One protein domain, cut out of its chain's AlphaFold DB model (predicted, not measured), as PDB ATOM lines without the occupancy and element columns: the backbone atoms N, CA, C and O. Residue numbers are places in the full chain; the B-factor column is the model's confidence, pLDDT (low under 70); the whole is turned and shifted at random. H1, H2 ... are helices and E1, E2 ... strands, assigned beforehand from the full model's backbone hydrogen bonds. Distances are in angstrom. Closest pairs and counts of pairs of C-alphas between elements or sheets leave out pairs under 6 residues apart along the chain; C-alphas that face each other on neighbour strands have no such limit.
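Overview. This is residues 500 to 664 of the 863 residues of an uncharacterized protein of Hungatella hathewayi (UniProt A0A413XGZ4). A long rod of helices: the 41-residue helix H9 runs along one side, beside an up-and-down bundle of H3, H4 and H8 toward one end, while the short helices H1, H2, H5, H6 and H7 gather toward the other. A small two-strand hairpin, E1 and E2, lies by the start of H3, and the turn at residues 616 to 629, from the end of H8 into H9, sticks out at the bundle end. The 165 printed residues hold nine named helices and two named strands, in the order H1 H2 E1 E2 H3 H4 H5 H6 H7 H8 H9; the class is mostly helix, and the sheet E1 - E2 is antiparallel. The whole is only just loose, close to compact, with a radius of gyration of the C-alphas of 18.6 A and spans of 61 by 29 by 28 A.

Arrangement. E1, residues 521 to 525, and E2, residues 529 to 532, form an antiparallel hairpin at 165 degrees, with N 522 and O 531 at 2.8 A and N 525 and O 529 at 3.0 A, within hydrogen-bond range. The closest C-alphas of E1 and H3, residues 533 to 552, are those of Ala 522 and Glu 533, 5.0 A apart. H3 is the hub, touching three helices. It touches H9, residues 624 to 664, opposite ways at a shallow tilt of 22 degrees, closest at the C-alphas of Cys 535 and Gly 645, 6.2 A; H9 does so with residues 638 to 646 alone. E2 and H9 are near each other, with 8 pairs of C-alphas within 10 A. H3 and H4, residues 554 to 570, form a helical hairpin at a shallow tilt of 24 degrees, with the C-alphas of Arg 551 and Leu 557 closest at 6.1 A. H8, residues 600 to 621, touches H4 opposite ways at a shallow tilt of 22 degrees, closest at the C-alphas of Ser 570 and Phe 600, 4.9 A. H8 also touches H3, the same way at a steep tilt of 42 degrees, where the C-alphas of Phe 540 and Ala 604 are closest at 6.3 A. These three helices make the up-and-down bundle, each running against the one before it in the chain. H5, residues 572 to 580, touches H7, residues 591 to 597, at Pro 574 and Leu 595, closest C-alphas 4.9 A apart. H2, residues 510 to 517, touches H5 at a steep tilt of 60 degrees, with the C-alphas of Gln 510 and Ile 579 closest at 5.7 A. H6, residues 582 to 587, touches H1, residues 500 to 504, at Val 587 and Val 502, closest C-alphas 6.0 A apart. H8 and H9 are apart. Every O i to N i+4 pair is within hydrogen-bond range in H1, H2 and H6, against 15 of 16 in H3, 11 of 13 in H4, 4 of 5 in H5, 16 of 18 in H8, 31 of 37 in H9 and 0 of 3 in H7, where 3 of 4 O i to N i+3 pairs are.

Along the chain. H1 begins at C-alpha 500, (-23.335, 1.027, -26.529). H3 measures 30.3 A from first to last C-alpha, H4 24.3 A and H8 32.2 A. H9 measures 58.2 A, from C-alpha 624 at (-62.808, 13.679, 13.919) to C-alpha 664 at (-22.277, -8.075, -21.809), with a kink of 36 degrees near residue 631. H4 has a kink of 30 degrees near residue 561.

Size, cuts and confidence. The C-alphas of Tyr 621 and Asn 664 are the two farthest apart, 61.1 A. The printed part has no cut, and its links between named elements are tight. The mean pLDDT of the printed part is 74.6; 60 residues are under 70, among them residues 619 to 664, and H9 has a mean of 54.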
ATOM      1  N   MET A 500     -22.525   2.083 -27.143       54.03
ATOM      2  CA  MET A 500     -23.335   1.027 -26.529       54.03
ATOM      3  C   MET A 500     -24.697   1.524 -26.014       54.03
ATOM      4  O   MET A 500     -25.686   0.791 -26.122       54.03
ATOM      5  N   LEU A 501     -24.794   2.758 -25.503       61.09
ATOM      6  CA  LEU A 501     -26.071   3.362 -25.094       61.09
ATOM      7  C   LEU A 501     -27.004   3.536 -26.296       61.09
ATOM      8  O   LEU A 501     -28.191   3.224 -26.214       61.09
ATOM      9  N   VAL A 502     -26.466   3.970 -27.438       64.69
ATOM     10  CA  VAL A 502     -27.244   4.141 -28.673       64.69
ATOM     11  C   VAL A 502     -27.722   2.789 -29.198       64.69
ATOM     12  O   VAL A 502     -28.914   2.631 -29.474       64.69
ATOM     13  N   ARG A 503     -26.848   1.781 -29.250       68.25
ATOM     14  CA  ARG A 503     -27.215   0.436 -29.716       68.25
ATOM     15  C   ARG A 503     -28.253  -0.231 -28.810       68.25
ATOM     16  O   ARG A 503     -29.281  -0.698 -29.296       68.25
ATOM     17  N   SER A 504     -28.030  -0.231 -27.496       69.75
ATOM     18  CA  SER A 504     -28.935  -0.856 -26.514       69.75
ATOM     19  C   SER A 504     -30.311  -0.181 -26.444       69.75
ATOM     20  O   SER A 504     -31.317  -0.838 -26.169       69.75
ATOM     21  N   SER A 505     -30.393   1.110 -26.788       75.88
ATOM     22  CA  SER A 505     -31.662   1.845 -26.860       75.88
ATOM     23  C   SER A 505     -32.647   1.309 -27.914       75.88
ATOM     24  O   SER A 505     -33.850   1.559 -27.811       75.88
ATOM     25  N   THR A 506     -32.173   0.556 -28.912       75.25
ATOM     26  CA  THR A 506     -33.021  -0.033 -29.969       75.25
ATOM     27  C   THR A 506     -33.906  -1.165 -29.426       75.25
ATOM     28  O   THR A 506     -35.083  -1.291 -29.790       75.25
ATOM     29  N   GLU A 507     -33.379  -1.950 -28.485       77.19
ATOM     30  CA  GLU A 507     -33.999  -3.175 -27.964       77.19
ATOM     31  C   GLU A 507     -34.899  -2.936 -26.748       77.19
ATOM     32  O   GLU A 507     -35.686  -3.806 -26.375       77.19
ATOM     33  N   ILE A 508     -34.834  -1.751 -26.137       75.50
ATOM     34  CA  ILE A 508     -35.572  -1.468 -24.904       75.50
ATOM     35  C   ILE A 508     -37.097  -1.574 -25.095       75.50
ATOM     36  O   ILE A 508     -37.662  -1.140 -26.110       75.50
ATOM     37  N   GLY A 509     -37.783  -2.141 -24.100       81.00
ATOM     38  CA  GLY A 509     -39.240  -2.212 -24.060       81.00
ATOM     39  C   GLY A 509     -39.882  -0.851 -23.775       81.00
ATOM     40  O   GLY A 509     -39.367  -0.048 -23.004       81.00
ATOM     41  N   GLN A 510     -41.060  -0.586 -24.346       86.88
ATOM     42  CA  GLN A 510     -41.779   0.681 -24.119       86.88
ATOM     43  C   GLN A 510     -42.140   0.899 -22.640       86.88
ATOM     44  O   GLN A 510     -42.064   2.017 -22.137       86.88
ATOM     45  N   LEU A 511     -42.508  -0.170 -21.924       82.69
ATOM     46  CA  LEU A 511     -42.801  -0.099 -20.490       82.69
ATOM     47  C   LEU A 511     -41.555   0.235 -19.661       82.69
ATOM     48  O   LEU A 511     -41.673   0.952 -18.669       82.69
ATOM     49  N   ASP A 512     -40.379  -0.236 -20.078       77.50
ATOM     50  CA  ASP A 512     -39.109   0.092 -19.428       77.50
ATOM     51  C   ASP A 512     -38.761   1.567 -19.620       77.50
ATOM     52  O   ASP A 512     -38.419   2.240 -18.653       77.50
ATOM     53  N   VAL A 513     -38.969   2.112 -20.822       84.44
ATOM     54  CA  VAL A 513     -38.789   3.550 -21.089       84.44
ATOM     55  C   VAL A 513     -39.707   4.385 -20.202       84.44
ATOM     56  O   VAL A 513     -39.255   5.319 -19.549       84.44
ATOM     57  N   LEU A 514     -40.998   4.040 -20.122       86.44
ATOM     58  CA  LEU A 514     -41.940   4.747 -19.249       86.44
ATOM     59  C   LEU A 514     -41.548   4.634 -17.775       86.44
ATOM     60  O   LEU A 514     -41.673   5.608 -17.031       86.44
ATOM     61  N   ARG A 515     -41.061   3.463 -17.356       80.19
ATOM     62  CA  ARG A 515     -40.554   3.255 -16.003       80.19
ATOM     63  C   ARG A 515     -39.383   4.189 -15.734       80.19
ATOM     64  O   ARG A 515     -39.481   4.921 -14.758       80.19
ATOM     65  N   ILE A 516     -38.362   4.199 -16.597       77.00
ATOM     66  CA  ILE A 516     -37.159   5.050 -16.516       77.00
ATOM     67  C   ILE A 516     -37.534   6.524 -16.474       77.00
ATOM     68  O   ILE A 516     -37.181   7.229 -15.532       77.00
ATOM     69  N   MET A 517     -38.320   6.987 -17.447       85.19
ATOM     70  CA  MET A 517     -38.761   8.381 -17.506       85.19
ATOM     71  C   MET A 517     -39.587   8.775 -16.281       85.19
ATOM     72  O   MET A 517     -39.563   9.928 -15.863       85.19
ATOM     73  N   GLY A 518     -40.290   7.815 -15.683       81.94
ATOM     74  CA  GLY A 518     -41.017   7.966 -14.434       81.94
ATOM     75  C   GLY A 518     -40.143   8.075 -13.173       81.94
ATOM     76  O   GLY A 518     -40.629   8.507 -12.126       81.94
ATOM     77  N   GLN A 519     -38.870   7.678 -13.238       75.56
ATOM     78  CA  GLN A 519     -37.935   7.710 -12.104       75.56
ATOM     79  C   GLN A 519     -37.296   9.078 -11.902       75.56
ATOM     80  O   GLN A 519     -36.902   9.407 -10.782       75.56
ATOM     81  N   TYR A 520     -37.232   9.878 -12.966       80.81
ATOM     82  CA  TYR A 520     -36.659  11.213 -12.919       80.81
ATOM     83  C   TYR A 520     -37.387  12.124 -11.914       80.81
ATOM     84  O   TYR A 520     -38.581  11.942 -11.649       80.81
ATOM     85  N   PRO A 521     -36.671  13.091 -11.310       79.25
ATOM     86  CA  PRO A 521     -37.230  13.970 -10.295       79.25
ATOM     87  C   PRO A 521     -38.170  15.011 -10.916       79.25
ATOM     88  O   PRO A 521     -37.736  15.885 -11.661       79.25
ATOM     89  N   ALA A 522     -39.443  14.973 -10.522       83.19
ATOM     90  CA  ALA A 522     -40.424  16.012 -10.836       83.19
ATOM     91  C   ALA A 522     -40.235  17.247  -9.939       83.19
ATOM     92  O   ALA A 522     -40.347  18.400 -10.366       83.19
ATOM     93  N   ILE A 523     -39.960  16.983  -8.658       80.19
ATOM     94  CA  ILE A 523     -39.669  17.969  -7.619       80.19
ATOM     95  C   ILE A 523     -38.400  17.526  -6.901       80.19
ATOM     96  O   ILE A 523     -38.272  16.365  -6.514       80.19
ATOM     97  N   SER A 524     -37.471  18.446  -6.676       72.81
ATOM     98  CA  SER A 524     -36.282  18.180  -5.873       72.81
ATOM     99  C   SER A 524     -36.031  19.322  -4.899       72.81
ATOM    100  O   SER A 524     -36.180  20.493  -5.243       72.81
ATOM    101  N   ILE A 525     -35.703  18.978  -3.655       68.88
ATOM    102  CA  ILE A 525     -35.416  19.946  -2.601       68.88
ATOM    103  C   ILE A 525     -34.131  19.519  -1.900       68.88
ATOM    104  O   ILE A 525     -34.012  18.406  -1.379       68.88
ATOM    105  N   ASN A 526     -33.156  20.421  -1.878       59.75
ATOM    106  CA  ASN A 526     -31.857  20.195  -1.269       59.75
ATOM    107  C   ASN A 526     -32.032  19.767   0.200       59.75
ATOM    108  O   ASN A 526     -32.845  20.333   0.931       59.75
ATOM    109  N   LYS A 527     -31.300  18.726   0.614       60.09
ATOM    110  CA  LYS A 527     -31.378  18.059   1.934       60.09
ATOM    111  C   LYS A 527     -32.721  17.405   2.321       60.09
ATOM    112  O   LYS A 527     -32.732  16.619   3.259       60.09
ATOM    113  N   LEU A 528     -33.824  17.684   1.623       55.06
ATOM    114  CA  LEU A 528     -35.162  17.133   1.902       55.06
ATOM    115  C   LEU A 528     -35.521  15.933   1.011       55.06
ATOM    116  O   LEU A 528     -36.369  15.130   1.393       55.06
ATOM    117  N   GLY A 529     -34.860  15.787  -0.139       59.59
ATOM    118  CA  GLY A 529     -35.037  14.660  -1.055       59.59
ATOM    119  C   GLY A 529     -35.761  15.035  -2.348       59.59
ATOM    120  O   GLY A 529     -36.008  16.209  -2.641       59.59
ATOM    121  N   THR A 530     -36.087  14.015  -3.137       70.75
ATOM    122  CA  THR A 530     -36.731  14.145  -4.447       70.75
ATOM    123  C   THR A 530     -38.081  13.431  -4.481       70.75
ATOM    124  O   THR A 530     -38.297  12.421  -3.814       70.75
ATOM    125  N   ILE A 531     -39.010  13.974  -5.266       74.94
ATOM    126  CA  ILE A 531     -40.275  13.336  -5.633       74.94
ATOM    127  C   ILE A 531     -40.181  13.025  -7.124       74.94
ATOM    128  O   ILE A 531     -40.062  13.940  -7.940       74.94
ATOM    129  N   SER A 532     -40.229  11.741  -7.472       81.19
ATOM    130  CA  SER A 532     -40.177  11.297  -8.867       81.19
ATOM    131  C   SER A 532     -41.498  11.516  -9.607       81.19
ATOM    132  O   SER A 532     -42.556  11.679  -8.994       81.19
ATOM    133  N   GLU A 533     -41.459  11.463 -10.934       85.38
ATOM    134  CA  GLU A 533     -42.644  11.586 -11.797       85.38
ATOM    135  C   GLU A 533     -43.676  10.469 -11.555       85.38
ATOM    136  O   GLU A 533     -44.886  10.711 -11.525       85.38
ATOM    137  N   VAL A 534     -43.219   9.248 -11.258       79.19
ATOM    138  CA  VAL A 534     -44.088   8.145 -10.810       79.19
ATOM    139  C   VAL A 534     -44.773   8.502  -9.496       79.19
ATOM    140  O   VAL A 534     -45.969   8.253  -9.351       79.19
ATOM    141  N   CYS A 535     -44.065   9.129  -8.552       73.50
ATOM    142  CA  CYS A 535     -44.690   9.591  -7.316       73.50
ATOM    143  C   CYS A 535     -45.748  10.663  -7.602       73.50
ATOM    144  O   CYS A 535     -46.830  10.593  -7.024       73.50
ATOM    145  N   VAL A 536     -45.503  11.602  -8.521       83.94
ATOM    146  CA  VAL A 536     -46.513  12.593  -8.939       83.94
ATOM    147  C   VAL A 536     -47.743  11.914  -9.541       83.94
ATOM    148  O   VAL A 536     -48.863  12.237  -9.145       83.94
ATOM    149  N   CYS A 537     -47.562  10.925 -10.419       81.12
ATOM    150  CA  CYS A 537     -48.660  10.127 -10.971       81.12
ATOM    151  C   CYS A 537     -49.467   9.418  -9.870       81.12
ATOM    152  O   CYS A 537     -50.699   9.462  -9.878       81.12
ATOM    153  N   LEU A 538     -48.795   8.806  -8.891       73.62
ATOM    154  CA  LEU A 538     -49.444   8.126  -7.764       73.62
ATOM    155  C   LEU A 538     -50.187   9.106  -6.847       73.62
ATOM    156  O   LEU A 538     -51.330   8.838  -6.473       73.62
ATOM    157  N   ILE A 539     -49.585  10.260  -6.530       75.12
ATOM    158  CA  ILE A 539     -50.233  11.345  -5.777       75.12
ATOM    159  C   ILE A 539     -51.475  11.814  -6.539       75.12
ATOM    160  O   ILE A 539     -52.541  11.970  -5.946       75.12
ATOM    161  N   PHE A 540     -51.379  11.990  -7.856       83.25
ATOM    162  CA  PHE A 540     -52.507  12.393  -8.686       83.25
ATOM    163  C   PHE A 540     -53.648  11.361  -8.650       83.25
ATOM    164  O   PHE A 540     -54.785  11.727  -8.340       83.25
ATOM    165  N   ILE A 541     -53.360  10.070  -8.855       77.06
ATOM    166  CA  ILE A 541     -54.355   8.986  -8.742       77.06
ATOM    167  C   ILE A 541     -55.001   8.990  -7.353       77.06
ATOM    168  O   ILE A 541     -56.228   8.964  -7.233       77.06
ATOM    169  N   PHE A 542     -54.194   9.102  -6.298       70.75
ATOM    170  CA  PHE A 542     -54.687   9.195  -4.929       70.75
ATOM    171  C   PHE A 542     -55.618  10.400  -4.735       70.75
ATOM    172  O   PHE A 542     -56.695  10.275  -4.151       70.75
ATOM    173  N   THR A 543     -55.272  11.561  -5.290       76.12
ATOM    174  CA  THR A 543     -56.132  12.746  -5.216       76.12
ATOM    175  C   THR A 543     -57.448  12.600  -5.993       76.12
ATOM    176  O   THR A 543     -58.470  13.121  -5.546       76.12
ATOM    177  N   ILE A 544     -57.486  11.835  -7.093       79.44
ATOM    178  CA  ILE A 544     -58.748  11.461  -7.761       79.44
ATOM    179  C   ILE A 544     -59.616  10.603  -6.830       79.44
ATOM    180  O   ILE A 544     -60.819  10.853  -6.711       79.44
ATOM    181  N   LEU A 545     -59.025   9.629  -6.132       74.38
ATOM    182  CA  LEU A 545     -59.753   8.806  -5.157       74.38
ATOM    183  C   LEU A 545     -60.326   9.667  -4.019       74.38
ATOM    184  O   LEU A 545     -61.487   9.491  -3.638       74.38
ATOM    185  N   LEU A 546     -59.573  10.665  -3.542       69.31
ATOM    186  CA  LEU A 546     -60.067  11.639  -2.560       69.31
ATOM    187  C   LEU A 546     -61.264  12.448  -3.085       69.31
ATOM    188  O   LEU A 546     -62.222  12.677  -2.343       69.31
ATOM    189  N   LEU A 547     -61.283  12.838  -4.364       74.62
ATOM    190  CA  LEU A 547     -62.458  13.504  -4.945       74.62
ATOM    191  C   LEU A 547     -63.713  12.631  -4.900       74.62
ATOM    192  O   LEU A 547     -64.806  13.156  -4.680       74.62
ATOM    193  N   PHE A 548     -63.580  11.312  -5.067       71.19
ATOM    194  CA  PHE A 548     -64.719  10.397  -4.964       71.19
ATOM    195  C   PHE A 548     -65.308  10.361  -3.548       71.19
ATOM    196  O   PHE A 548     -66.518  10.187  -3.378       71.19
ATOM    197  N   ILE A 549     -64.487  10.592  -2.522       67.56
ATOM    198  CA  ILE A 549     -64.934  10.735  -1.128       67.56
ATOM    199  C   ILE A 549     -65.652  12.076  -0.944       67.56
ATOM    200  O   ILE A 549     -66.729  12.142  -0.345       67.56
ATOM    201  N   PHE A 550     -65.116  13.143  -1.537       67.75
ATOM    202  CA  PHE A 550     -65.689  14.489  -1.468       67.75
ATOM    203  C   PHE A 550     -66.835  14.749  -2.457       67.75
ATOM    204  O   PHE A 550     -67.361  15.862  -2.495       67.75
ATOM    205  N   ARG A 551     -67.314  13.728  -3.184       70.50
ATOM    206  CA  ARG A 551     -68.394  13.832  -4.192       70.50
ATOM    207  C   ARG A 551     -69.710  14.426  -3.683       70.50
ATOM    208  O   ARG A 551     -70.568  14.800  -4.480       70.50
ATOM    209  N   ARG A 552     -69.895  14.492  -2.360       69.62
ATOM    210  CA  ARG A 552     -71.051  15.140  -1.723       69.62
ATOM    211  C   ARG A 552     -71.080  16.650  -1.976       69.62
ATOM    212  O   ARG A 552     -72.167  17.207  -2.100       69.62
ATOM    213  N   ASP A 553     -69.924  17.301  -2.123       77.06
ATOM    214  CA  ASP A 553     -69.847  18.702  -2.546       77.06
ATOM    215  C   ASP A 553     -69.941  18.786  -4.081       77.06
ATOM    216  O   ASP A 553     -68.947  18.902  -4.803       77.06
ATOM    217  N   LYS A 554     -71.178  18.689  -4.595       76.69
ATOM    218  CA  LYS A 554     -71.470  18.703  -6.043       76.69
ATOM    219  C   LYS A 554     -70.917  19.945  -6.749       76.69
ATOM    220  O   LYS A 554     -70.608  19.883  -7.939       76.69
ATOM    221  N   ARG A 555     -70.810  21.075  -6.039       78.25
ATOM    222  CA  ARG A 555     -70.282  22.328  -6.591       78.25
ATOM    223  C   ARG A 555     -68.778  22.222  -6.803       78.25
ATOM    224  O   ARG A 555     -68.319  22.488  -7.910       78.25
ATOM    225  N   TYR A 556     -68.041  21.784  -5.785       80.62
ATOM    226  CA  TYR A 556     -66.599  21.578  -5.894       80.62
ATOM    227  C   TYR A 556     -66.252  20.519  -6.950       80.62
ATOM    228  O   TYR A 556     -65.384  20.740  -7.793       80.62
ATOM    229  N   LEU A 557     -67.002  19.412  -6.984       80.19
ATOM    230  CA  LEU A 557     -66.817  18.353  -7.978       80.19
ATOM    231  C   LEU A 557     -66.978  18.872  -9.417       80.19
ATOM    232  O   LEU A 557     -66.164  18.554 -10.282       80.19
ATOM    233  N   LYS A 558     -67.980  19.724  -9.674       83.00
ATOM    234  CA  LYS A 558     -68.207  20.329 -10.997       83.00
ATOM    235  C   LYS A 558     -67.027  21.189 -11.465       83.00
ATOM    236  O   LYS A 558     -66.762  21.237 -12.660       83.00
ATOM    237  N   GLU A 559     -66.327  21.856 -10.550       83.75
ATOM    238  CA  GLU A 559     -65.125  22.632 -10.883       83.75
ATOM    239  C   GLU A 559     -63.875  21.761 -11.071       83.75
ATOM    240  O   GLU A 559     -62.968  22.149 -11.805       83.75
ATOM    241  N   MET A 560     -63.801  20.613 -10.396       87.19
ATOM    242  CA  MET A 560     -62.652  19.704 -10.459       87.19
ATOM    243  C   MET A 560     -62.679  18.784 -11.683       87.19
ATOM    244  O   MET A 560     -61.614  18.446 -12.193       87.19
ATOM    245  N   ILE A 561     -63.863  18.399 -12.176       90.06
ATOM    246  CA  ILE A 561     -64.003  17.463 -13.307       90.06
ATOM    247  C   ILE A 561     -63.265  17.945 -14.571       90.06
ATOM    248  O   ILE A 561     -62.460  17.167 -15.082       90.06
ATOM    249  N   PRO A 562     -63.454  19.187 -15.073       93.62
ATOM    250  CA  PRO A 562     -62.739  19.648 -16.265       93.62
ATOM    251  C   PRO A 562     -61.218  19.596 -16.097       93.62
ATOM    252  O   PRO A 562     -60.517  19.109 -16.979       93.62
ATOM    253  N   LEU A 563     -60.712  20.034 -14.938       94.44
ATOM    254  CA  LEU A 563     -59.285  19.992 -14.630       94.44
ATOM    255  C   LEU A 563     -58.767  18.549 -14.565       94.44
ATOM    256  O   LEU A 563     -57.721  18.258 -15.135       94.44
ATOM    257  N   GLY A 564     -59.501  17.640 -13.919       93.75
ATOM    258  CA  GLY A 564     -59.138  16.225 -13.819       93.75
ATOM    259  C   GLY A 564     -59.088  15.531 -15.178       93.75
ATOM    260  O   GLY A 564     -58.098  14.871 -15.478       93.75
ATOM    261  N   ILE A 565     -60.099  15.743 -16.029       93.94
ATOM    262  CA  ILE A 565     -60.128  15.201 -17.399       93.94
ATOM    263  C   ILE A 565     -58.943  15.737 -18.209       93.94
ATOM    264  O   ILE A 565     -58.222  14.951 -18.821       93.94
ATOM    265  N   CYS A 566     -58.695  17.051 -18.182       97.19
ATOM    266  CA  CYS A 566     -57.541  17.639 -18.865       97.19
ATOM    267  C   CYS A 566     -56.209  17.089 -18.337       97.19
ATOM    268  O   CYS A 566     -55.309  16.846 -19.133       97.19
ATOM    269  N   THR A 567     -56.095  16.849 -17.028       96.31
ATOM    270  CA  THR A 567     -54.886  16.269 -16.423       96.31
ATOM    271  C   THR A 567     -54.667  14.829 -16.896       96.31
ATOM    272  O   THR A 567     -53.564  14.484 -17.304       96.31
ATOM    273  N   VAL A 568     -55.709  13.993 -16.948       95.19
ATOM    274  CA  VAL A 568     -55.589  12.623 -17.484       95.19
ATOM    275  C   VAL A 568     -55.201  12.641 -18.963       95.19
ATOM    276  O   VAL A 568     -54.259  11.961 -19.353       95.19
ATOM    277  N   ILE A 569     -55.875  13.454 -19.784       96.31
ATOM    278  CA  ILE A 569     -55.563  13.571 -21.218       96.31
ATOM    279  C   ILE A 569     -54.130  14.075 -21.429       96.31
ATOM    280  O   ILE A 569     -53.457  13.634 -22.357       96.31
ATOM    281  N   SER A 570     -53.635  14.960 -20.562       97.31
ATOM    282  CA  SER A 570     -52.288  15.514 -20.699       97.31
ATOM    283  C   SER A 570     -51.158  14.496 -20.559       97.31
ATOM    284  O   SER A 570     -50.085  14.770 -21.085       97.31
ATOM    285  N   LEU A 571     -51.390  13.312 -19.968       95.12
ATOM    286  CA  LEU A 571     -50.417  12.205 -19.974       95.12
ATOM    287  C   LEU A 571     -50.075  11.735 -21.393       95.12
ATOM    288  O   LEU A 571     -48.952  11.303 -21.643       95.12
ATOM    289  N   ALA A 572     -51.006  11.876 -22.344       95.44
ATOM    290  CA  ALA A 572     -50.741  11.569 -23.746       95.44
ATOM    291  C   ALA A 572     -49.622  12.449 -24.335       95.44
ATOM    292  O   ALA A 572     -48.977  12.041 -25.295       95.44
ATOM    293  N   GLY A 573     -49.356  13.625 -23.751       95.19
ATOM    294  CA  GLY A 573     -48.267  14.517 -24.144       95.19
ATOM    295  C   GLY A 573     -46.900  13.834 -24.036       95.19
ATOM    296  O   GLY A 573     -46.337  13.484 -25.076       95.19
ATOM    297  N   PRO A 574     -46.365  13.612 -22.822       95.81
ATOM    298  CA  PRO A 574     -45.084  12.933 -22.636       95.81
ATOM    299  C   PRO A 574     -45.084  11.504 -23.199       95.81
ATOM    300  O   PRO A 574     -44.151  11.129 -23.905       95.81
ATOM    301  N   PHE A 575     -46.152  10.724 -22.987       95.44
ATOM    302  CA  PHE A 575     -46.194   9.327 -23.441       95.44
ATOM    303  C   PHE A 575     -46.145   9.182 -24.957       95.44
ATOM    304  O   PHE A 575     -45.531   8.236 -25.443       95.44
ATOM    305  N   SER A 576     -46.729  10.119 -25.713       95.25
ATOM    306  CA  SER A 576     -46.625  10.078 -27.172       95.25
ATOM    307  C   SER A 576     -45.169  10.072 -27.634       95.25
ATOM    308  O   SER A 576     -44.831   9.312 -28.530       95.25
ATOM    309  N   TRP A 577     -44.294  10.859 -27.004       95.81
ATOM    310  CA  TRP A 577     -42.889  10.910 -27.390       95.81
ATOM    311  C   TRP A 577     -42.094   9.736 -26.825       95.81
ATOM    312  O   TRP A 577     -41.388   9.078 -27.581       95.81
ATOM    313  N   PHE A 578     -42.262   9.417 -25.538       94.25
ATOM    314  CA  PHE A 578     -41.529   8.319 -24.894       94.25
ATOM    315  C   PHE A 578     -41.763   6.970 -25.579       94.25
ATOM    316  O   PHE A 578     -40.858   6.146 -25.658       94.25
ATOM    317  N   ILE A 579     -42.977   6.744 -26.089       92.00
ATOM    318  CA  ILE A 579     -43.347   5.492 -26.753       92.00
ATOM    319  C   ILE A 579     -42.924   5.498 -28.226       92.00
ATOM    320  O   ILE A 579     -42.379   4.501 -28.696       92.00
ATOM    321  N   LEU A 580     -43.179   6.590 -28.961       90.62
ATOM    322  CA  LEU A 580     -42.880   6.656 -30.397       90.62
ATOM    323  C   LEU A 580     -41.380   6.793 -30.668       90.62
ATOM    324  O   LEU A 580     -40.855   6.120 -31.545       90.62
ATOM    325  N   ALA A 581     -40.692   7.647 -29.910       91.62
ATOM    326  CA  ALA A 581     -39.269   7.930 -30.047       91.62
ATOM    327  C   ALA A 581     -38.469   7.274 -28.910       91.62
ATOM    328  O   ALA A 581     -37.649   7.925 -28.254       91.62
ATOM    329  N   LYS A 582     -38.744   5.988 -28.635       91.00
ATOM    330  CA  LYS A 582     -38.135   5.243 -27.518       91.00
ATOM    331  C   LYS A 582     -36.595   5.273 -27.509       91.00
ATOM    332  O   LYS A 582     -36.047   5.561 -26.447       91.00
ATOM    333  N   PRO A 583     -35.878   5.075 -28.638       85.69
ATOM    334  CA  PRO A 583     -34.418   5.025 -28.628       85.69
ATOM    335  C   PRO A 583     -33.842   6.410 -28.315       85.69
ATOM    336  O   PRO A 583     -32.995   6.561 -27.444       85.69
ATOM    337  N   HIS A 584     -34.408   7.454 -28.926       88.75
ATOM    338  CA  HIS A 584     -34.036   8.841 -28.648       88.75
ATOM    339  C   HIS A 584     -34.324   9.247 -27.197       88.75
ATOM    340  O   HIS A 584     -33.507   9.917 -26.573       88.75
ATOM    341  N   THR A 585     -35.463   8.819 -26.645       89.94
ATOM    342  CA  THR A 585     -35.805   9.057 -25.237       89.94
ATOM    343  C   THR A 585     -34.782   8.419 -24.308       89.94
ATOM    344  O   THR A 585     -34.455   9.005 -23.288       89.94
ATOM    345  N   MET A 586     -34.244   7.251 -24.656       82.94
ATOM    346  CA  MET A 586     -33.226   6.592 -23.842       82.94
ATOM    347  C   MET A 586     -31.863   7.262 -23.924       82.94
ATOM    348  O   MET A 586     -31.271   7.546 -22.882       82.94
ATOM    349  N   VAL A 587     -31.402   7.570 -25.137       79.06
ATOM    350  CA  VAL A 587     -30.121   8.257 -25.355       79.06
ATOM    351  C   VAL A 587     -30.130   9.648 -24.714       79.06
ATOM    352  O   VAL A 587     -29.151  10.056 -24.102       79.06
ATOM    353  N   HIS A 588     -31.261  10.354 -24.774       82.62
ATOM    354  CA  HIS A 588     -31.411  11.715 -24.252       82.62
ATOM    355  C   HIS A 588     -32.414  11.787 -23.098       82.62
ATOM    356  O   HIS A 588     -33.261  12.685 -23.038       82.62
ATOM    357  N   SER A 589     -32.345  10.830 -22.173       83.00
ATOM    358  CA  SER A 589     -33.338  10.679 -21.102       83.00
ATOM    359  C   SER A 589     -33.422  11.892 -20.179       83.00
ATOM    360  O   SER A 589     -34.526  12.346 -19.870       83.00
ATOM    361  N   TYR A 590     -32.285  12.503 -19.836       79.75
ATOM    362  CA  TYR A 590     -32.252  13.726 -19.033       79.75
ATOM    363  C   TYR A 590     -32.919  14.916 -19.741       79.75
ATOM    364  O   TYR A 590     -33.726  15.634 -19.144       79.75
ATOM    365  N   ILE A 591     -32.657  15.066 -21.044       85.50
ATOM    366  CA  ILE A 591     -33.236  16.117 -21.885       85.50
ATOM    367  C   ILE A 591     -34.757  15.930 -21.983       85.50
ATOM    368  O   ILE A 591     -35.539  16.851 -21.751       85.50
ATOM    369  N   CYS A 592     -35.202  14.693 -22.201       91.75
ATOM    370  CA  CYS A 592     -36.612  14.344 -22.346       91.75
ATOM    371  C   CYS A 592     -37.452  14.532 -21.061       91.75
ATOM    372  O   CYS A 592     -38.681  14.456 -21.129       91.75
ATOM    373  N   THR A 593     -36.851  14.818 -19.897       89.94
ATOM    374  CA  THR A 593     -37.596  15.047 -18.639       89.94
ATOM    375  C   THR A 593     -38.555  16.237 -18.705       89.94
ATOM    376  O   THR A 593     -39.609  16.217 -18.070       89.94
ATOM    377  N   ILE A 594     -38.259  17.251 -19.525       93.00
ATOM    378  CA  ILE A 594     -39.122  18.432 -19.694       93.00
ATOM    379  C   ILE A 594     -40.526  18.088 -20.198       93.00
ATOM    380  O   ILE A 594     -41.472  18.832 -19.938       93.00
ATOM    381  N   LEU A 595     -40.691  16.962 -20.897       96.06
ATOM    382  CA  LEU A 595     -41.967  16.578 -21.504       96.06
ATOM    383  C   LEU A 595     -43.050  16.307 -20.467       96.06
ATOM    384  O   LEU A 595     -44.228  16.532 -20.742       96.06
ATOM    385  N   TRP A 596     -42.668  15.920 -19.249       95.94
ATOM    386  CA  TRP A 596     -43.599  15.822 -18.130       95.94
ATOM    387  C   TRP A 596     -44.250  17.170 -17.795       95.94
ATOM    388  O   TRP A 596     -45.426  17.220 -17.439       95.94
ATOM    389  N   PHE A 597     -43.551  18.287 -18.001       95.19
ATOM    390  CA  PHE A 597     -44.081  19.636 -17.788       95.19
ATOM    391  C   PHE A 597     -44.946  20.155 -18.939       95.19
ATOM    392  O   PHE A 597     -45.535  21.226 -18.804       95.19
ATOM    393  N   ILE A 598     -45.081  19.403 -20.038       95.75
ATOM    394  CA  ILE A 598     -45.781  19.835 -21.252       95.75
ATOM    395  C   ILE A 598     -46.913  18.844 -21.594       95.75
ATOM    396  O   ILE A 598     -46.742  17.948 -22.418       95.75
ATOM    397  N   PRO A 599     -48.117  18.988 -21.006       93.94
ATOM    398  CA  PRO A 599     -48.481  19.891 -19.911       93.94
ATOM    399  C   PRO A 599     -48.844  19.165 -18.603       93.94
ATOM    400  O   PRO A 599     -49.510  19.754 -17.746       93.94
ATOM    401  N   PHE A 600     -48.470  17.890 -18.445       97.25
ATOM    402  CA  PHE A 600     -48.980  17.042 -17.362       97.25
ATOM    403  C   PHE A 600     -48.702  17.596 -15.962       97.25
ATOM    404  O   PHE A 600     -49.655  17.860 -15.228       97.25
ATOM    405  N   ASN A 601     -47.447  17.867 -15.605       95.81
ATOM    406  CA  ASN A 601     -47.082  18.332 -14.263       95.81
ATOM    407  C   ASN A 601     -47.754  19.656 -13.898       95.81
ATOM    408  O   ASN A 601     -48.198  19.838 -12.765       95.81
ATOM    409  N   ILE A 602     -47.918  20.561 -14.866       96.38
ATOM    410  CA  ILE A 602     -48.615  21.838 -14.659       96.38
ATOM    411  C   ILE A 602     -50.057  21.591 -14.194       96.38
ATOM    412  O   ILE A 602     -50.524  22.196 -13.221       96.38
ATOM    413  N   LEU A 603     -50.774  20.690 -14.866       97.06
ATOM    414  CA  LEU A 603     -52.161  20.371 -14.527       97.06
ATOM    415  C   LEU A 603     -52.260  19.503 -13.269       97.06
ATOM    416  O   LEU A 603     -53.107  19.779 -12.416       97.06
ATOM    417  N   ALA A 604     -51.370  18.523 -13.108       95.62
ATOM    418  CA  ALA A 604     -51.321  17.637 -11.951       95.62
ATOM    419  C   ALA A 604     -51.072  18.423 -10.660       95.62
ATOM    420  O   ALA A 604     -51.865  18.321  -9.721       95.62
ATOM    421  N   PHE A 605     -50.059  19.294 -10.619       94.00
ATOM    422  CA  PHE A 605     -49.797  20.138  -9.450       94.00
ATOM    423  C   PHE A 605     -50.926  21.134  -9.182       94.00
ATOM    424  O   PHE A 605     -51.269  21.372  -8.022       94.00
ATOM    425  N   THR A 606     -51.575  21.663 -10.224       95.06
ATOM    426  CA  THR A 606     -52.775  22.497 -10.049       95.06
ATOM    427  C   THR A 606     -53.910  21.713  -9.391       95.06
ATOM    428  O   THR A 606     -54.557  22.209  -8.463       95.06
ATOM    429  N   PHE A 607     -54.168  20.495  -9.867       93.38
ATOM    430  CA  PHE A 607     -55.232  19.626  -9.373       93.38
ATOM    431  C   PHE A 607     -54.990  19.219  -7.919       93.38
ATOM    432  O   PHE A 607     -55.862  19.422  -7.070       93.38
ATOM    433  N   ILE A 608     -53.777  18.745  -7.620       87.06
ATOM    434  CA  ILE A 608     -53.331  18.396  -6.267       87.06
ATOM    435  C   ILE A 608     -53.448  19.622  -5.351       87.06
ATOM    436  O   ILE A 608     -54.091  19.555  -4.301       87.06
ATOM    437  N   GLY A 609     -52.922  20.776  -5.772       83.88
ATOM    438  CA  GLY A 609     -52.986  22.022  -5.006       83.88
ATOM    439  C   GLY A 609     -54.418  22.470  -4.710       83.88
ATOM    440  O   GLY A 609     -54.721  22.888  -3.592       83.88
ATOM    441  N   LYS A 610     -55.344  22.333  -5.667       86.75
ATOM    442  CA  LYS A 610     -56.760  22.683  -5.464       86.75
ATOM    443  C   LYS A 610     -57.439  21.770  -4.436       86.75
ATOM    444  O   LYS A 610     -58.302  22.249  -3.693       86.75
ATOM    445  N   ILE A 611     -57.045  20.499  -4.350       82.69
ATOM    446  CA  ILE A 611     -57.537  19.550  -3.335       82.69
ATOM    447  C   ILE A 611     -56.966  19.873  -1.958       82.69
ATOM    448  O   ILE A 611     -57.730  19.957  -0.996       82.69
ATOM    449  N   VAL A 612     -55.665  20.158  -1.866       77.06
ATOM    450  CA  VAL A 612     -55.019  20.589  -0.614       77.06
ATOM    451  C   VAL A 612     -55.717  21.825  -0.038       77.06
ATOM    452  O   VAL A 612     -56.076  21.850   1.141       77.06
ATOM    453  N   VAL A 613     -55.997  22.827  -0.875       80.88
ATOM    454  CA  VAL A 613     -56.712  24.048  -0.464       80.88
ATOM    455  C   VAL A 613     -58.133  23.741   0.015       80.88
ATOM    456  O   VAL A 613     -58.583  24.290   1.023       80.88
ATOM    457  N   TYR A 614     -58.849  22.853  -0.677       80.38
ATOM    458  CA  TYR A 614     -60.196  22.449  -0.277       80.38
ATOM    459  C   TYR A 614     -60.205  21.762   1.096       80.38
ATOM    460  O   TYR A 614     -60.988  22.145   1.972       80.38
ATOM    461  N   MET A 615     -59.291  20.813   1.316       71.75
ATOM    462  CA  MET A 615     -59.128  20.130   2.602       71.75
ATOM    463  C   MET A 615     -58.780  21.119   3.719       71.75
ATOM    464  O   MET A 615     -59.417  21.112   4.776       71.75
ATOM    465  N   TRP A 616     -57.833  22.028   3.468       72.12
ATOM    466  CA  TRP A 616     -57.413  23.050   4.428       72.12
ATOM    467  C   TRP A 616     -58.573  23.929   4.901       72.12
ATOM    468  O   TRP A 616     -58.694  24.196   6.100       72.12
ATOM    469  N   ASN A 617     -59.443  24.349   3.981       74.19
ATOM    470  CA  ASN A 617     -60.598  25.197   4.289       74.19
ATOM    471  C   ASN A 617     -61.696  24.442   5.049       74.19
ATOM    472  O   ASN A 617     -62.390  25.023   5.882       74.19
ATOM    473  N   ARG A 618     -61.849  23.138   4.798       71.00
ATOM    474  CA  ARG A 618     -62.865  22.300   5.449       71.00
ATOM    475  C   ARG A 618     -62.398  21.681   6.767       71.00
ATOM    476  O   ARG A 618     -63.243  21.128   7.466       71.00
ATOM    477  N   ARG A 619     -61.123  21.829   7.165       67.50
ATOM    478  CA  ARG A 619     -60.523  21.195   8.364       67.50
ATOM    479  C   ARG A 619     -61.350  21.322   9.651       67.50
ATOM    480  O   ARG A 619     -61.395  20.387  10.436       67.50
ATOM    481  N   LYS A 620     -62.045  22.450   9.845       60.91
ATOM    482  CA  LYS A 620     -62.886  22.712  11.031       60.91
ATOM    483  C   LYS A 620     -64.222  21.951  11.040       60.91
ATOM    484  O   LYS A 620     -64.811  21.783  12.097       60.91
ATOM    485  N   TYR A 621     -64.703  21.509   9.879       60.31
ATOM    486  CA  TYR A 621     -65.986  20.815   9.712       60.31
ATOM    487  C   TYR A 621     -65.839  19.288   9.644       60.31
ATOM    488  O   TYR A 621     -66.841  18.572   9.603       60.31
ATOM    489  N   PHE A 622     -64.607  18.775   9.641       58.28
ATOM    490  CA  PHE A 622     -64.352  17.342   9.703       58.28
ATOM    491  C   PHE A 622     -64.622  16.831  11.124       58.28
ATOM    492  O   PHE A 622     -63.857  17.085  12.053       58.28
ATOM    493  N   LYS A 623     -65.727  16.097  11.315       51.66
ATOM    494  CA  LYS A 623     -65.993  15.385  12.573       51.66
ATOM    495  C   LYS A 623     -64.969  14.251  12.733       51.66
ATOM    496  O   LYS A 623     -65.073  13.211  12.083       51.66
ATOM    497  N   PHE A 624     -64.017  14.469  13.635       45.97
ATOM    498  CA  PHE A 624     -62.808  13.679  13.919       45.97
ATOM    499  C   PHE A 624     -62.981  12.138  13.893       45.97
ATOM    500  O   PHE A 624     -62.117  11.433  13.385       45.97
ATOM    501  N   LYS A 625     -64.114  11.585  14.364       43.28
ATOM    502  CA  LYS A 625     -64.325  10.124  14.506       43.28
ATOM    503  C   LYS A 625     -64.714   9.353  13.230       43.28
ATOM    504  O   LYS A 625     -64.394   8.174  13.142       43.28
ATOM    505  N   GLN A 626     -65.406   9.960  12.260       49.53
ATOM    506  CA  GLN A 626     -65.815   9.257  11.021       49.53
ATOM    507  C   GLN A 626     -64.740   9.314   9.926       49.53
ATOM    508  O   GLN A 626     -64.715   8.455   9.049       49.53
ATOM    509  N   CYS A 627     -63.837  10.293  10.011       44.16
ATOM    510  CA  CYS A 627     -62.722  10.472   9.086       44.16
ATOM    511  C   CYS A 627     -61.551   9.521   9.402       44.16
ATOM    512  O   CYS A 627     -61.040   8.872   8.500       44.16
ATOM    513  N   LEU A 628     -61.244   9.282  10.687       42.47
ATOM    514  CA  LEU A 628     -60.119   8.444  11.143       42.47
ATOM    515  C   LEU A 628     -60.033   7.032  10.522       42.47
ATOM    516  O   LEU A 628     -58.930   6.573  10.261       42.47
ATOM    517  N   ARG A 629     -61.148   6.334  10.244       47.75
ATOM    518  CA  ARG A 629     -61.107   4.976   9.646       47.75
ATOM    519  C   ARG A 629     -60.778   4.972   8.144       47.75
ATOM    520  O   ARG A 629     -60.061   4.088   7.681       47.75
ATOM    521  N   LEU A 630     -61.286   5.945   7.389       45.09
ATOM    522  CA  LEU A 630     -60.988   6.102   5.957       45.09
ATOM    523  C   LEU A 630     -59.626   6.780   5.754       45.09
ATOM    524  O   LEU A 630     -58.856   6.345   4.904       45.09
ATOM    525  N   ASP A 631     -59.297   7.762   6.594       52.38
ATOM    526  CA  ASP A 631     -58.049   8.520   6.536       52.38
ATOM    527  C   ASP A 631     -56.833   7.667   6.906       52.38
ATOM    528  O   ASP A 631     -55.834   7.752   6.207       52.38
ATOM    529  N   PHE A 632     -56.893   6.785   7.917       49.72
ATOM    530  CA  PHE A 632     -55.755   5.895   8.216       49.72
ATOM    531  C   PHE A 632     -55.477   4.922   7.070       49.72
ATOM    532  O   PHE A 632     -54.326   4.702   6.722       49.72
ATOM    533  N   SER A 633     -56.531   4.379   6.459       52.62
ATOM    534  CA  SER A 633     -56.425   3.447   5.331       52.62
ATOM    535  C   SER A 633     -55.840   4.128   4.091       52.62
ATOM    536  O   SER A 633     -55.027   3.544   3.385       52.62
ATOM    537  N   LEU A 634     -56.224   5.384   3.841       49.50
ATOM    538  CA  LEU A 634     -55.758   6.191   2.712       49.50
ATOM    539  C   LEU A 634     -54.369   6.784   2.942       49.50
ATOM    540  O   LEU A 634     -53.578   6.807   2.011       49.50
ATOM    541  N   ILE A 635     -54.046   7.223   4.159       53.50
ATOM    542  CA  ILE A 635     -52.697   7.656   4.543       53.50
ATOM    543  C   ILE A 635     -51.753   6.455   4.521       53.50
ATOM    544  O   ILE A 635     -50.666   6.564   3.972       53.50
ATOM    545  N   ALA A 636     -52.172   5.292   5.028       53.59
ATOM    546  CA  ALA A 636     -51.406   4.057   4.906       53.59
ATOM    547  C   ALA A 636     -51.228   3.669   3.437       53.59
ATOM    548  O   ALA A 636     -50.106   3.410   3.033       53.59
ATOM    549  N   LEU A 637     -52.280   3.711   2.609       56.22
ATOM    550  CA  LEU A 637     -52.171   3.460   1.167       56.22
ATOM    551  C   LEU A 637     -51.243   4.471   0.482       56.22
ATOM    552  O   LEU A 637     -50.436   4.078  -0.344       56.22
ATOM    553  N   PHE A 638     -51.313   5.752   0.835       55.16
ATOM    554  CA  PHE A 638     -50.452   6.812   0.311       55.16
ATOM    555  C   PHE A 638     -48.985   6.601   0.694       55.16
ATOM    556  O   PHE A 638     -48.111   6.675  -0.164       55.16
ATOM    557  N   LEU A 639     -48.717   6.279   1.960       56.56
ATOM    558  CA  LEU A 639     -47.382   5.956   2.456       56.56
ATOM    559  C   LEU A 639     -46.862   4.648   1.846       56.56
ATOM    560  O   LEU A 639     -45.692   4.583   1.495       56.56
ATOM    561  N   ILE A 640     -47.721   3.645   1.648       58.69
ATOM    562  CA  ILE A 640     -47.400   2.388   0.957       58.69
ATOM    563  C   ILE A 640     -47.099   2.656  -0.520       58.69
ATOM    564  O   ILE A 640     -46.124   2.125  -1.029       58.69
ATOM    565  N   LEU A 641     -47.877   3.491  -1.210       52.22
ATOM    566  CA  LEU A 641     -47.646   3.855  -2.611       52.22
ATOM    567  C   LEU A 641     -46.362   4.675  -2.781       52.22
ATOM    568  O   LEU A 641     -45.596   4.400  -3.700       52.22
ATOM    569  N   LEU A 642     -46.093   5.635  -1.889       56.09
ATOM    570  CA  LEU A 642     -44.829   6.380  -1.857       56.09
ATOM    571  C   LEU A 642     -43.643   5.462  -1.548       56.09
ATOM    572  O   LEU A 642     -42.609   5.564  -2.202       56.09
ATOM    573  N   TYR A 643     -43.799   4.545  -0.592       59.31
ATOM    574  CA  TYR A 643     -42.788   3.548  -0.256       59.31
ATOM    575  C   TYR A 643     -42.529   2.610  -1.440       59.31
ATOM    576  O   TYR A 643     -41.395   2.523  -1.887       59.31
ATOM    577  N   ILE A 644     -43.557   1.986  -2.027       54.12
ATOM    578  CA  ILE A 644     -43.448   1.116  -3.214       54.12
ATOM    579  C   ILE A 644     -42.835   1.871  -4.394       54.12
ATOM    580  O   ILE A 644     -41.958   1.327  -5.061       54.12
ATOM    581  N   GLY A 645     -43.260   3.117  -4.631       52.78
ATOM    582  CA  GLY A 645     -42.695   3.993  -5.651       52.78
ATOM    583  C   GLY A 645     -41.193   4.156  -5.450       52.78
ATOM    584  O   GLY A 645     -40.429   3.749  -6.314       52.78
ATOM    585  N   ASN A 646     -40.771   4.637  -4.279       54.31
ATOM    586  CA  ASN A 646     -39.365   4.893  -3.950       54.31
ATOM    587  C   ASN A 646     -38.499   3.611  -3.931       54.31
ATOM    588  O   ASN A 646     -37.324   3.614  -4.292       54.31
ATOM    589  N   MET A 647     -39.096   2.479  -3.564       53.38
ATOM    590  CA  MET A 647     -38.455   1.160  -3.518       53.38
ATOM    591  C   MET A 647     -38.289   0.534  -4.906       53.38
ATOM    592  O   MET A 647     -37.272  -0.097  -5.195       53.38
ATOM    593  N   GLY A 648     -39.271   0.736  -5.790       52.88
ATOM    594  CA  GLY A 648     -39.210   0.316  -7.187       52.88
ATOM    595  C   GLY A 648     -38.143   1.053  -8.000       52.88
ATOM    596  O   GLY A 648     -37.659   0.478  -8.980       52.88
ATOM    597  N   LEU A 649     -37.768   2.275  -7.580       51.97
ATOM    598  CA  LEU A 649     -36.661   3.069  -8.141       51.97
ATOM    599  C   LEU A 649     -35.321   2.377  -7.885       51.97
ATOM    600  O   LEU A 649     -34.660   1.947  -8.823       51.97
ATOM    601  N   LYS A 650     -34.987   2.167  -6.607       52.47
ATOM    602  CA  LYS A 650     -33.718   1.557  -6.185       52.47
ATOM    603  C   LYS A 650     -33.532   0.135  -6.722       52.47
ATOM    604  O   LYS A 650     -32.448  -0.231  -7.150       52.47
ATOM    605  N   TYR A 651     -34.599  -0.667  -6.745       52.44
ATOM    606  CA  TYR A 651     -34.531  -2.035  -7.268       52.44
ATOM    607  C   TYR A 651     -34.289  -2.088  -8.786       52.44
ATOM    608  O   TYR A 651     -33.643  -3.015  -9.272       52.44
ATOM    609  N   TYR A 652     -34.834  -1.135  -9.551       51.25
ATOM    610  CA  TYR A 652     -34.671  -1.127 -11.004       51.25
ATOM    611  C   TYR A 652     -33.248  -0.804 -11.420       51.25
ATOM    612  O   TYR A 652     -32.726  -1.504 -12.275       51.25
ATOM    613  N   ASP A 653     -32.650   0.211 -10.802       54.12
ATOM    614  CA  ASP A 653     -31.322   0.707 -11.157       54.12
ATOM    615  C   ASP A 653     -30.274  -0.412 -11.032       54.12
ATOM    616  O   ASP A 653     -29.590  -0.769 -11.992       54.12
ATOM    617  N   VAL A 654     -30.307  -1.127  -9.901       56.62
ATOM    618  CA  VAL A 654     -29.487  -2.326  -9.674       56.62
ATOM    619  C   VAL A 654     -29.816  -3.449 -10.661       56.62
ATOM    620  O   VAL A 654     -28.910  -4.117 -11.146       56.62
ATOM    621  N   THR A 655     -31.095  -3.680 -10.987       56.41
ATOM    622  CA  THR A 655     -31.493  -4.775 -11.894       56.41
ATOM    623  C   THR A 655     -31.147  -4.482 -13.358       56.41
ATOM    624  O   THR A 655     -30.783  -5.408 -14.075       56.41
ATOM    625  N   GLN A 656     -31.245  -3.231 -13.812       57.53
ATOM    626  CA  GLN A 656     -30.846  -2.818 -15.159       57.53
ATOM    627  C   GLN A 656     -29.341  -2.888 -15.316       57.53
ATOM    628  O   GLN A 656     -28.875  -3.571 -16.228       57.53
ATOM    629  N   LYS A 657     -28.594  -2.274 -14.389       60.66
ATOM    630  CA  LYS A 657     -27.131  -2.344 -14.378       60.66
ATOM    631  C   LYS A 657     -26.672  -3.802 -14.368       60.66
ATOM    632  O   LYS A 657     -25.856  -4.189 -15.192       60.66
ATOM    633  N   LEU A 658     -27.305  -4.648 -13.549       64.88
ATOM    634  CA  LEU A 658     -27.064  -6.089 -13.563       64.88
ATOM    635  C   LEU A 658     -27.439  -6.759 -14.890       64.88
ATOM    636  O   LEU A 658     -26.702  -7.617 -15.333       64.88
ATOM    637  N   SER A 659     -28.562  -6.419 -15.525       58.50
ATOM    638  CA  SER A 659     -28.960  -7.044 -16.796       58.50
ATOM    639  C   SER A 659     -28.033  -6.685 -17.957       58.50
ATOM    640  O   SER A 659     -27.837  -7.501 -18.852       58.50
ATOM    641  N   VAL A 660     -27.452  -5.482 -17.927       57.38
ATOM    642  CA  VAL A 660     -26.403  -5.063 -18.862       57.38
ATOM    643  C   VAL A 660     -25.137  -5.874 -18.592       57.38
ATOM    644  O   VAL A 660     -24.606  -6.482 -19.515       57.38
ATOM    645  N   ILE A 661     -24.720  -5.969 -17.327       65.06
ATOM    646  CA  ILE A 661     -23.547  -6.747 -16.906       65.06
ATOM    647  C   ILE A 661     -23.720  -8.252 -17.188       65.06
ATOM    648  O   ILE A 661     -22.787  -8.892 -17.637       65.06
ATOM    649  N   ASP A 662     -24.899  -8.835 -16.980       65.88
ATOM    650  CA  ASP A 662     -25.166 -10.267 -17.201       65.88
ATOM    651  C   ASP A 662     -25.212 -10.624 -18.694       65.88
ATOM    652  O   ASP A 662     -24.902 -11.748 -19.070       65.88
ATOM    653  N   LYS A 663     -25.589  -9.668 -19.556       54.59
ATOM    654  CA  LYS A 663     -25.573  -9.847 -21.016       54.59
ATOM    655  C   LYS A 663     -24.200  -9.604 -21.639       54.59
ATOM    656  O   LYS A 663     -23.859 -10.284 -22.601       54.59
ATOM    657  N   ASN A 664     -23.473  -8.603 -21.147       52.53
ATOM    658  CA  ASN A 664     -22.277  -8.075 -21.809       52.53
ATOM    659  C   ASN A 664     -20.978  -8.347 -21.038       52.53
ATOM    660  O   ASN A 664     -19.901  -8.190 -21.600       52.53
TER     661      ASN A 664